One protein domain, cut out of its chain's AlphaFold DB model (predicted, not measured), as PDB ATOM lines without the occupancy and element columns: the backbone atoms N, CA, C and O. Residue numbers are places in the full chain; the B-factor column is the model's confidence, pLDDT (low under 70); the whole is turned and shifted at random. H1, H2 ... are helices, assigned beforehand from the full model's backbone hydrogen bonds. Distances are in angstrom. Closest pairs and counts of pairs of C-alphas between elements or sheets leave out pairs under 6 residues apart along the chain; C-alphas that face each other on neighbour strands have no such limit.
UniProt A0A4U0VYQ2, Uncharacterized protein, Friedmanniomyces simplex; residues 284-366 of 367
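Overview. This is residues 284 to 366 of the 367 residues of an uncharacterized protein of Friedmanniomyces simplex (UniProt A0A4U0VYQ2). Two pairs of side-by-side helices, H2 with H3 and H4 with H5, make the two halves of an elongated body, and the short H1 bridges H3 and H5. The 83 printed residues hold five named helices, H1 to H5 in order, and no named strand: all helix, compact, radius of gyration of the C-alphas 12.3 A, spans 39 by 25 by 22 A.

Arrangement. Start at H5, residues 350 to 364; H4, residues 332 to 341, touches it at a shallow tilt of 28 degrees, the same way, closest C-alphas Leu 339 and Met 357, 6.6 A. H1, residues 289 to 292, touches residues 358 to 362 of H5 alone, closest C-alphas Arg 290 and Ala 362, 5.0 A. H1 touches H3, residues 316 to 328, with residues 316 to 320 of H3 alone, closest C-alphas Ser 291 and Ile 320, 6.8 A. H2, residues 295 to 304, touches H3 at a shallow tilt of 25 degrees, the same way, closest C-alphas Leu 302 and Leu 323, 6.8 A. H2 and H4 are apart. Every O i to N i+4 pair is within hydrogen-bond range in H2, H3, H4 and H5; H1 is too short for one.

Along the chain. Find C-alpha 289 at (-20.816, 21.178, -34.827), where H1 begins. H5 runs 21.2 A to C-alpha 364 at (-19.505, 31.991, -38.447); H3 is 18.7 A long.

Size, cuts and confidence. The printed part has no cut; the link H2 to H3 is long, and pLDDT is under 70 at residues 364 to 366.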
ATOM      1  N   ALA A 284     -17.964  11.614 -29.880       74.06
ATOM      2  CA  ALA A 284     -17.999  13.025 -29.503       74.06
ATOM      3  C   ALA A 284     -17.396  13.945 -30.579       74.06
ATOM      4  O   ALA A 284     -17.913  15.033 -30.789       74.06
ATOM      5  N   THR A 285     -16.350  13.504 -31.287       77.00
ATOM      6  CA  THR A 285     -15.729  14.292 -32.371       77.00
ATOM      7  C   THR A 285     -16.574  14.295 -33.641       77.00
ATOM      8  O   THR A 285     -16.498  15.235 -34.418       77.00
ATOM      9  N   LEU A 286     -17.388  13.254 -33.854       80.81
ATOM     10  CA  LEU A 286     -18.369  13.213 -34.945       80.81
ATOM     11  C   LEU A 286     -19.628  14.037 -34.644       80.81
ATOM     12  O   LEU A 286     -20.336  14.414 -35.564       80.81
ATOM     13  N   ALA A 287     -19.915  14.291 -33.366       82.50
ATOM     14  CA  ALA A 287     -21.033  15.122 -32.924       82.50
ATOM     15  C   ALA A 287     -20.635  16.595 -32.703       82.50
ATOM     16  O   ALA A 287     -21.443  17.375 -32.198       82.50
ATOM     17  N   ASP A 288     -19.392  16.966 -33.028       83.12
ATOM     18  CA  ASP A 288     -18.921  18.347 -32.972       83.12
ATOM     19  C   ASP A 288     -19.613  19.156 -34.086       83.12
ATOM     20  O   ASP A 288     -19.627  18.693 -35.232       83.12
ATOM     21  N   PRO A 289     -20.182  20.344 -33.802       83.81
ATOM     22  CA  PRO A 289     -20.816  21.178 -34.827       83.81
ATOM     23  C   PRO A 289     -19.864  21.551 -35.975       83.81
ATOM     24  O   PRO A 289     -20.314  21.812 -37.084       83.81
ATOM     25  N   ARG A 290     -18.545  21.506 -35.756       84.19
ATOM     26  CA  ARG A 290     -17.533  21.759 -36.791       84.19
ATOM     27  C   ARG A 290     -17.361  20.613 -37.792       84.19
ATOM     28  O   ARG A 290     -16.574  20.740 -38.722       84.19
ATOM     29  N   SER A 291     -18.061  19.493 -37.600       85.75
ATOM     30  CA  SER A 291     -18.045  18.353 -38.526       85.75
ATOM     31  C   SER A 291     -18.769  18.591 -39.846       85.75
ATOM     32  O   SER A 291     -18.561  17.835 -40.793       85.75
ATOM     33  N   GLU A 292     -19.575  19.648 -39.913       84.69
ATOM     34  CA  GLU A 292     -20.308  20.060 -41.112       84.69
ATOM     35  C   GLU A 292     -19.552  21.125 -41.934       84.69
ATOM     36  O   GLU A 292     -20.009  21.492 -43.014       84.69
ATOM     37  N   LEU A 293     -18.398  21.606 -41.449       85.25
ATOM     38  CA  LEU A 293     -17.615  22.671 -42.085       85.25
ATOM     39  C   LEU A 293     -16.878  22.206 -43.343       85.25
ATOM     40  O   LEU A 293     -16.432  21.060 -43.448       85.25
ATOM     41  N   ALA A 294     -16.667  23.131 -44.279       87.19
ATOM     42  CA  ALA A 294     -15.833  22.878 -45.445       87.19
ATOM     43  C   ALA A 294     -14.358  22.692 -45.043       87.19
ATOM     44  O   ALA A 294     -13.885  23.166 -44.007       87.19
ATOM     45  N   GLU A 295     -13.578  22.004 -45.883       86.19
ATOM     46  CA  GLU A 295     -12.167  21.729 -45.572       86.19
ATOM     47  C   GLU A 295     -11.332  23.007 -45.414       86.19
ATOM     48  O   GLU A 295     -10.425  23.054 -44.579       86.19
ATOM     49  N   ASP A 296     -11.658  24.052 -46.174       86.62
ATOM     50  CA  ASP A 296     -10.968  25.343 -46.127       86.62
ATOM     51  C   ASP A 296     -11.205  26.083 -44.805       86.62
ATOM     52  O   ASP A 296     -10.273  26.680 -44.255       86.62
ATOM     53  N   GLU A 297     -12.410  25.971 -44.251       87.62
ATOM     54  CA  GLU A 297     -12.824  26.572 -42.978       87.62
ATOM     55  C   GLU A 297     -12.169  25.844 -41.805       87.62
ATOM     56  O   GLU A 297     -11.552  26.466 -40.939       87.62
ATOM     57  N   VAL A 298     -12.169  24.506 -41.829       87.56
ATOM     58  CA  VAL A 298     -11.426  23.704 -40.847       87.56
ATOM     59  C   VAL A 298      -9.931  24.039 -40.903       87.56
ATOM     60  O   VAL A 298      -9.283  24.183 -39.865       87.56
ATOM     61  N   ASN A 299      -9.369  24.234 -42.099       88.81
ATOM     62  CA  ASN A 299      -7.980  24.659 -42.266       88.81
ATOM     63  C   ASN A 299      -7.720  26.097 -41.793       88.81
ATOM     64  O   ASN A 299      -6.596  26.401 -41.383       88.81
ATOM     65  N   ALA A 300      -8.703  26.995 -41.855       87.62
ATOM     66  CA  ALA A 300      -8.601  28.332 -41.277       87.62
ATOM     67  C   ALA A 300      -8.526  28.247 -39.745       87.62
ATOM     68  O   ALA A 300      -7.569  28.749 -39.153       87.62
ATOM     69  N   ILE A 301      -9.432  27.491 -39.121       87.56
ATOM     70  CA  ILE A 301      -9.451  27.302 -37.665       87.56
ATOM     71  C   ILE A 301      -8.157  26.616 -37.193       87.56
ATOM     72  O   ILE A 301      -7.524  27.061 -36.235       87.56
ATOM     73  N   LEU A 302      -7.689  25.570 -37.883       88.56
ATOM     74  CA  LEU A 302      -6.416  24.911 -37.556       88.56
ATOM     75  C   LEU A 302      -5.237  25.897 -37.584       88.56
ATOM     76  O   LEU A 302      -4.397  25.860 -36.680       88.56
ATOM     77  N   ARG A 303      -5.200  26.808 -38.566       86.81
ATOM     78  CA  ARG A 303      -4.178  27.862 -38.657       86.81
ATOM     79  C   ARG A 303      -4.254  28.834 -37.482       86.81
ATOM     80  O   ARG A 303      -3.219  29.116 -36.883       86.81
ATOM     81  N   GLU A 304      -5.448  29.274 -37.092       85.38
ATOM     82  CA  GLU A 304      -5.633  30.115 -35.899       85.38
ATOM     83  C   GLU A 304      -5.159  29.430 -34.614       85.38
ATOM     84  O   GLU A 304      -4.656  30.079 -33.692       85.38
ATOM     85  N   ARG A 305      -5.284  28.098 -34.544       83.56
ATOM     86  CA  ARG A 305      -4.816  27.301 -33.403       83.56
ATOM     87  C   ARG A 305      -3.322  26.963 -33.464       83.56
ATOM     88  O   ARG A 305      -2.833  26.281 -32.565       83.56
ATOM     89  N   GLY A 306      -2.596  27.429 -34.484       83.06
ATOM     90  CA  GLY A 306      -1.181  27.107 -34.694       83.06
ATOM     91  C   GLY A 306      -0.940  25.623 -35.001       83.06
ATOM     92  O   GLY A 306       0.164  25.115 -34.795       83.06
ATOM     93  N   LEU A 307      -1.976  24.914 -35.450       85.56
ATOM     94  CA  LEU A 307      -1.921  23.511 -35.832       85.56
ATOM     95  C   LEU A 307      -1.601  23.388 -37.328       85.56
ATOM     96  O   LEU A 307      -1.945  24.272 -38.115       85.56
ATOM     97  N   PRO A 308      -0.950  22.291 -37.755       84.81
ATOM     98  CA  PRO A 308      -0.730  22.052 -39.175       84.81
ATOM     99  C   PRO A 308      -2.071  21.928 -39.909       84.81
ATOM    100  O   PRO A 308      -3.032  21.374 -39.364       84.81
ATOM    101  N   ALA A 309      -2.116  22.410 -41.153       85.06
ATOM    102  CA  ALA A 309      -3.254  22.200 -42.044       85.06
ATOM    103  C   ALA A 309      -3.510  20.699 -42.263       85.06
ATOM    104  O   ALA A 309      -2.609  19.866 -42.095       85.06
ATOM    105  N   LYS A 310      -4.749  20.352 -42.622       85.00
ATOM    106  CA  LYS A 310      -5.134  18.985 -42.974       85.00
ATOM    107  C   LYS A 310      -4.241  18.486 -44.115       85.00
ATOM    108  O   LYS A 310      -4.069  19.159 -45.130       85.00
ATOM    109  N   LYS A 311      -3.653  17.304 -43.938       82.12
ATOM    110  CA  LYS A 311      -2.891  16.632 -45.002       82.12
ATOM    111  C   LYS A 311      -3.854  15.926 -45.956       82.12
ATOM    112  O   LYS A 311      -4.907  15.479 -45.521       82.12
ATOM    113  N   ALA A 312      -3.465  15.740 -47.216       78.25
ATOM    114  CA  ALA A 312      -4.276  14.994 -48.191       78.25
ATOM    115  C   ALA A 312      -4.590  13.547 -47.745       78.25
ATOM    116  O   ALA A 312      -5.619  12.996 -48.112       78.25
ATOM    117  N   GLU A 313      -3.719  12.954 -46.923       82.56
ATOM    118  CA  GLU A 313      -3.874  11.604 -46.355       82.56
ATOM    119  C   GLU A 313      -4.782  11.556 -45.110       82.56
ATOM    120  O   GLU A 313      -5.195  10.481 -44.683       82.56
ATOM    121  N   GLU A 314      -5.063  12.704 -44.488       81.88
ATOM    122  CA  GLU A 314      -5.861  12.794 -43.263       81.88
ATOM    123  C   GLU A 314      -7.348  12.876 -43.619       81.88
ATOM    124  O   GLU A 314      -7.767  13.723 -44.408       81.88
ATOM    125  N   MET A 315      -8.178  12.028 -43.012       85.62
ATOM    126  CA  MET A 315      -9.629  12.113 -43.197       85.62
ATOM    127  C   MET A 315     -10.177  13.357 -42.486       85.62
ATOM    128  O   MET A 315      -9.726  13.706 -41.398       85.62
ATOM    129  N   HIS A 316     -11.201  14.004 -43.047       85.00
ATOM    130  CA  HIS A 316     -11.863  15.169 -42.436       85.00
ATOM    131  C   HIS A 316     -12.195  15.000 -40.926       85.00
ATOM    132  O   HIS A 316     -11.765  15.835 -40.126       85.00
ATOM    133  N   PRO A 317     -12.819  13.891 -40.467       85.31
ATOM    134  CA  PRO A 317     -13.068  13.668 -39.036       85.31
ATOM    135  C   PRO A 317     -11.801  13.512 -38.178       85.31
ATOM    136  O   PRO A 317     -11.850  13.758 -36.974       85.31
ATOM    137  N   GLN A 318     -10.659  13.127 -38.756       86.94
ATOM    138  CA  GLN A 318      -9.384  13.067 -38.028       86.94
ATOM    139  C   GLN A 318      -8.825  14.472 -37.768       86.94
ATOM    140  O   GLN A 318      -8.343  14.741 -36.665       86.94
ATOM    141  N   ALA A 319      -8.978  15.390 -38.729       86.12
ATOM    142  CA  ALA A 319      -8.613  16.794 -38.550       86.12
ATOM    143  C   ALA A 319      -9.454  17.457 -37.442       86.12
ATOM    144  O   ALA A 319      -8.914  18.167 -36.591       86.12
ATOM    145  N   ILE A 320     -10.753  17.145 -37.384       88.56
ATOM    146  CA  ILE A 320     -11.651  17.599 -36.309       88.56
ATOM    147  C   ILE A 320     -11.270  16.970 -34.972       88.56
ATOM    148  O   ILE A 320     -11.206  17.668 -33.966       88.56
ATOM    149  N   ALA A 321     -10.937  15.677 -34.936       86.94
ATOM    150  CA  ALA A 321     -10.472  15.038 -33.707       86.94
ATOM    151  C   ALA A 321      -9.183  15.688 -33.169       86.94
ATOM    152  O   ALA A 321      -9.017  15.818 -31.954       86.94
ATOM    153  N   ARG A 322      -8.287  16.151 -34.053       87.69
ATOM    154  CA  ARG A 322      -7.096  16.926 -33.674       87.69
ATOM    155  C   ARG A 322      -7.456  18.290 -33.097       87.69
ATOM    156  O   ARG A 322      -6.890  18.677 -32.076       87.69
ATOM    157  N   LEU A 323      -8.384  18.998 -33.734       88.62
ATOM    158  CA  LEU A 323      -8.887  20.279 -33.246       88.62
ATOM    159  C   LEU A 323      -9.535  20.123 -31.860       88.62
ATOM    160  O   LEU A 323      -9.190  20.843 -30.927       88.62
ATOM    161  N   TRP A 324     -10.399  19.122 -31.710       87.94
ATOM    162  CA  TRP A 324     -11.097  18.812 -30.468       87.94
ATOM    163  C   TRP A 324     -10.131  18.434 -29.340       87.94
ATOM    164  O   TRP A 324     -10.287  18.880 -28.206       87.94
ATOM    165  N   ALA A 325      -9.088  17.652 -29.636       87.38
ATOM    166  CA  ALA A 325      -8.044  17.341 -28.661       87.38
ATOM    167  C   ALA A 325      -7.285  18.603 -28.222       87.38
ATOM    168  O   ALA A 325      -7.080  18.808 -27.027       87.38
ATOM    169  N   ALA A 326      -6.934  19.480 -29.169       87.94
ATOM    170  CA  ALA A 326      -6.291  20.749 -28.852       87.94
ATOM    171  C   ALA A 326      -7.181  21.626 -27.959       87.94
ATOM    172  O   ALA A 326      -6.677  22.221 -27.013       87.94
ATOM    173  N   ASP A 327      -8.494  21.646 -28.198       88.62
ATOM    174  CA  ASP A 327      -9.488  22.345 -27.376       88.62
ATOM    175  C   ASP A 327      -9.582  21.824 -25.946       88.62
ATOM    176  O   ASP A 327      -9.673  22.602 -24.991       88.62
ATOM    177  N   GLN A 328      -9.515  20.506 -25.776       86.56
ATOM    178  CA  GLN A 328      -9.484  19.889 -24.453       86.56
ATOM    179  C   GLN A 328      -8.184  20.173 -23.693       86.56
ATOM    180  O   GLN A 328      -8.182  20.090 -22.461       86.56
ATOM    181  N   ASP A 329      -7.109  20.554 -24.382       86.25
ATOM    182  CA  ASP A 329      -5.833  20.930 -23.770       86.25
ATOM    183  C   ASP A 329      -5.752  22.425 -23.392       86.25
ATOM    184  O   ASP A 329      -4.839  22.815 -22.657       86.25
ATOM    185  N   LEU A 330      -6.720  23.263 -23.800       86.69
ATOM    186  CA  LEU A 330      -6.734  24.687 -23.438       86.69
ATOM    187  C   LEU A 330      -6.895  24.914 -21.935       86.69
ATOM    188  O   LEU A 330      -7.789  24.354 -21.286       86.69
ATOM    189  N   SER A 331      -6.106  25.842 -21.393       88.19
ATOM    190  CA  SER A 331      -6.316  26.324 -20.028       88.19
ATOM    191  C   SER A 331      -7.625  27.121 -19.914       88.19
ATOM    192  O   SER A 331      -8.157  27.660 -20.887       88.19
ATOM    193  N   THR A 332      -8.189  27.208 -18.707       85.19
ATOM    194  CA  THR A 332      -9.442  27.949 -18.482       85.19
ATOM    195  C   THR A 332      -9.296  29.444 -18.754       85.19
ATOM    196  O   THR A 332     -10.277  30.074 -19.142       85.19
ATOM    197  N   THR A 333      -8.109  30.021 -18.571       85.81
ATOM    198  CA  THR A 333      -7.811  31.425 -18.891       85.81
ATOM    199  C   THR A 333      -7.789  31.654 -20.400       85.81
ATOM    200  O   THR A 333      -8.513  32.520 -20.882       85.81
ATOM    201  N   GLU A 334      -7.081  30.807 -21.154       86.94
ATOM    202  CA  GLU A 334      -7.030  30.878 -22.623       86.94
ATOM    203  C   GLU A 334      -8.418  30.713 -23.256       86.94
ATOM    204  O   GLU A 334      -8.763  31.419 -24.203       86.94
ATOM    205  N   LEU A 335      -9.244  29.817 -22.704       87.75
ATOM    206  CA  LEU A 335     -10.619  29.620 -23.160       87.75
ATOM    207  C   LEU A 335     -11.476  30.880 -22.961       87.75
ATOM    208  O   LEU A 335     -12.246  31.249 -23.844       87.75
ATOM    209  N   HIS A 336     -11.341  31.565 -21.821       85.44
ATOM    210  CA  HIS A 336     -12.050  32.828 -21.596       85.44
ATOM    211  C   HIS A 336     -11.567  33.937 -22.526       85.44
ATOM    212  O   HIS A 336     -12.393  34.703 -23.017       85.44
ATOM    213  N   ASP A 337     -10.262  34.027 -22.773       87.19
ATOM    214  CA  ASP A 337      -9.707  35.040 -23.668       87.19
ATOM    215  C   ASP A 337     -10.185  34.834 -25.108       87.19
ATOM    216  O   ASP A 337     -10.528  35.805 -25.780       87.19
ATOM    217  N   ARG A 338     -10.307  33.581 -25.564       85.62
ATOM    218  CA  ARG A 338     -10.891  33.262 -26.876       85.62
ATOM    219  C   ARG A 338     -12.374  33.601 -26.956       85.62
ATOM    220  O   ARG A 338     -12.780  34.308 -27.868       85.62
ATOM    221  N   LEU A 339     -13.168  33.206 -25.961       86.50
ATOM    222  CA  LEU A 339     -14.588  33.572 -25.917       86.50
ATOM    223  C   LEU A 339     -14.800  35.093 -25.902       86.50
ATOM    224  O   LEU A 339     -15.745  35.584 -26.511       86.50
ATOM    225  N   ARG A 340     -13.907  35.858 -25.257       85.00
ATOM    226  CA  ARG A 340     -13.932  37.328 -25.303       85.00
ATOM    227  C   ARG A 340     -13.648  37.878 -26.699       85.00
ATOM    228  O   ARG A 340     -14.308  38.843 -27.071       85.00
ATOM    229  N   ARG A 341     -12.713  37.285 -27.454       84.06
ATOM    230  CA  ARG A 341     -12.447  37.670 -28.856       84.06
ATOM    231  C   ARG A 341     -13.671  37.448 -29.741       84.06
ATOM    232  O   ARG A 341     -13.987  38.315 -30.540       84.06
ATOM    233  N   TYR A 342     -14.402  36.360 -29.510       80.81
ATOM    234  CA  TYR A 342     -15.668  36.067 -30.192       80.81
ATOM    235  C   TYR A 342     -16.870  36.857 -29.632       80.81
ATOM    236  O   TYR A 342     -18.009  36.624 -30.021       80.81
ATOM    237  N   PHE A 343     -16.652  37.781 -28.685       78.62
ATOM    238  CA  PHE A 343     -17.698  38.531 -27.970       78.62
ATOM    239  C   PHE A 343     -18.752  37.655 -27.254       78.62
ATOM    240  O   PHE A 343     -19.821  38.134 -26.862       78.62
ATOM    241  N   ILE A 344     -18.433  36.387 -26.984       78.81
ATOM    242  CA  ILE A 344     -19.310  35.413 -26.331       78.81
ATOM    243  C   ILE A 344     -19.212  35.560 -24.806       78.81
ATOM    244  O   ILE A 344     -18.218  35.201 -24.170       78.81
ATOM    245  N   LYS A 345     -20.284  36.054 -24.174       78.44
ATOM    246  CA  LYS A 345     -20.390  36.165 -22.707       78.44
ATOM    247  C   LYS A 345     -21.127  34.965 -22.113       78.44
ATOM    248  O   LYS A 345     -22.319  35.047 -21.838       78.44
ATOM    249  N   ILE A 346     -20.409  33.871 -21.855       75.81
ATOM    250  CA  ILE A 346     -20.995  32.664 -21.248       75.81
ATOM    251  C   ILE A 346     -20.504  32.453 -19.817       75.81
ATOM    252  O   ILE A 346     -19.306  32.333 -19.540       75.81
ATOM    253  N   LYS A 347     -21.467  32.368 -18.896       72.88
ATOM    254  CA  LYS A 347     -21.275  31.833 -17.546       72.88
ATOM    255  C   LYS A 347     -21.666  30.361 -17.591       72.88
ATOM    256  O   LYS A 347     -22.779  30.056 -17.994       72.88
ATOM    257  N   GLY A 348     -20.759  29.474 -17.203       80.06
ATOM    258  CA  GLY A 348     -20.989  28.044 -17.359       80.06
ATOM    259  C   GLY A 348     -19.772  27.192 -17.036       80.06
ATOM    260  O   GLY A 348     -18.688  27.712 -16.723       80.06
ATOM    261  N   THR A 349     -19.973  25.881 -17.120       86.44
ATOM    262  CA  THR A 349     -18.921  24.873 -16.969       86.44
ATOM    263  C   THR A 349     -17.907  24.966 -18.116       86.44
ATOM    264  O   THR A 349     -18.154  25.574 -19.157       86.44
ATOM    265  N   ARG A 350     -16.715  24.375 -17.941       85.75
ATOM    266  CA  ARG A 350     -15.681  24.356 -18.996       85.75
ATOM    267  C   ARG A 350     -16.194  23.696 -20.282       85.75
ATOM    268  O   ARG A 350     -15.871  24.167 -21.362       85.75
ATOM    269  N   GLN A 351     -17.007  22.650 -20.154       86.50
ATOM    270  CA  GLN A 351     -17.585  21.933 -21.292       86.50
ATOM    271  C   GLN A 351     -18.579  22.803 -22.070       86.50
ATOM    272  O   GLN A 351     -18.474  22.873 -23.286       86.50
ATOM    273  N   GLU A 352     -19.458  23.540 -21.385       86.50
ATOM    274  CA  GLU A 352     -20.393  24.482 -22.028       86.50
ATOM    275  C   GLU A 352     -19.660  25.594 -22.789       86.50
ATOM    276  O   GLU A 352     -20.077  26.008 -23.865       86.50
ATOM    277  N   LYS A 353     -18.529  26.061 -22.250       87.00
ATOM    278  CA  LYS A 353     -17.683  27.075 -22.894       87.00
ATOM    279  C   LYS A 353     -16.980  26.556 -24.145       87.00
ATOM    280  O   LYS A 353     -16.904  27.280 -25.130       87.00
ATOM    281  N   LEU A 354     -16.485  25.320 -24.105       87.56
ATOM    282  CA  LEU A 354     -15.909  24.659 -25.278       87.56
ATOM    283  C   LEU A 354     -16.975  24.408 -26.346       87.56
ATOM    284  O   LEU A 354     -16.738  24.684 -27.515       87.56
ATOM    285  N   GLN A 355     -18.163  23.961 -25.936       87.31
ATOM    286  CA  GLN A 355     -19.276  23.741 -26.849       87.31
ATOM    287  C   GLN A 355     -19.716  25.042 -27.527       87.31
ATOM    288  O   GLN A 355     -19.861  25.069 -28.740       87.31
ATOM    289  N   ALA A 356     -19.853  26.140 -26.785       85.94
ATOM    290  CA  ALA A 356     -20.249  27.417 -27.372       85.94
ATOM    291  C   ALA A 356     -19.204  28.015 -28.323       85.94
ATOM    292  O   ALA A 356     -19.555  28.667 -29.299       85.94
ATOM    293  N   MET A 357     -17.918  27.788 -28.048       86.88
ATOM    294  CA  MET A 357     -16.839  28.125 -28.979       86.88
ATOM    295  C   MET A 357     -16.926  27.276 -30.257       86.88
ATOM    296  O   MET A 357     -16.677  27.780 -31.346       86.88
ATOM    297  N   ALA A 358     -17.286  25.995 -30.142       86.00
ATOM    298  CA  ALA A 358     -17.503  25.127 -31.297       86.00
ATOM    299  C   ALA A 358     -18.730  25.534 -32.118       86.00
ATOM    300  O   ALA A 358     -18.644  25.607 -33.338       86.00
ATOM    301  N   GLU A 359     -19.832  25.876 -31.456       86.75
ATOM    302  CA  GLU A 359     -21.057  26.353 -32.100       86.75
ATOM    303  C   GLU A 359     -20.862  27.709 -32.792       86.75
ATOM    304  O   GLU A 359     -21.387  27.908 -33.882       86.75
ATOM    305  N   TYR A 360     -20.091  28.627 -32.201       85.94
ATOM    306  CA  TYR A 360     -19.788  29.916 -32.828       85.94
ATOM    307  C   TYR A 360     -18.927  29.758 -34.080       85.94
ATOM    308  O   TYR A 360     -19.289  30.283 -35.122       85.94
ATOM    309  N   GLU A 361     -17.832  28.998 -33.998       83.81
ATOM    310  CA  GLU A 361     -16.958  28.767 -35.155       83.81
ATOM    311  C   GLU A 361     -17.679  27.996 -36.271       83.81
ATOM    312  O   GLU A 361     -17.449  28.261 -37.446       83.81
ATOM    313  N   ALA A 362     -18.590  27.082 -35.918       82.19
ATOM    314  CA  ALA A 362     -19.443  26.417 -36.898       82.19
ATOM    315  C   ALA A 362     -20.476  27.367 -37.535       82.19
ATOM    316  O   ALA A 362     -20.804  27.231 -38.709       82.19
ATOM    317  N   GLY A 363     -20.999  28.327 -36.764       73.19
ATOM    318  CA  GLY A 363     -21.993  29.296 -37.223       73.19
ATOM    319  C   GLY A 363     -21.419  30.476 -38.012       73.19
ATOM    320  O   GLY A 363     -22.107  30.992 -38.885       73.19
ATOM    321  N   GLU A 364     -20.185  30.901 -37.730       68.38
ATOM    322  CA  GLU A 364     -19.505  31.991 -38.447       68.38
ATOM    323  C   GLU A 364     -19.121  31.579 -39.872       68.38
ATOM    324  O   GLU A 364     -19.224  32.378 -40.792       68.38
ATOM    325  N   ALA A 365     -18.741  30.318 -40.067       56.53
ATOM    326  CA  ALA A 365     -18.380  29.788 -41.375       56.53
ATOM    327  C   ALA A 365     -19.595  29.540 -42.299       56.53
ATOM    328  O   ALA A 365     -19.449  29.432 -43.510       56.53
ATOM    329  N   GLY A 366     -20.808  29.475 -41.739       46.62
ATOM    330  CA  GLY A 366     -22.054  29.320 -42.497       46.62
ATOM    331  C   GLY A 366     -22.734  30.631 -42.918       46.62
ATOM    332  O   GLY A 366     -23.855  30.571 -43.431       46.62
TER     333      GLY A 366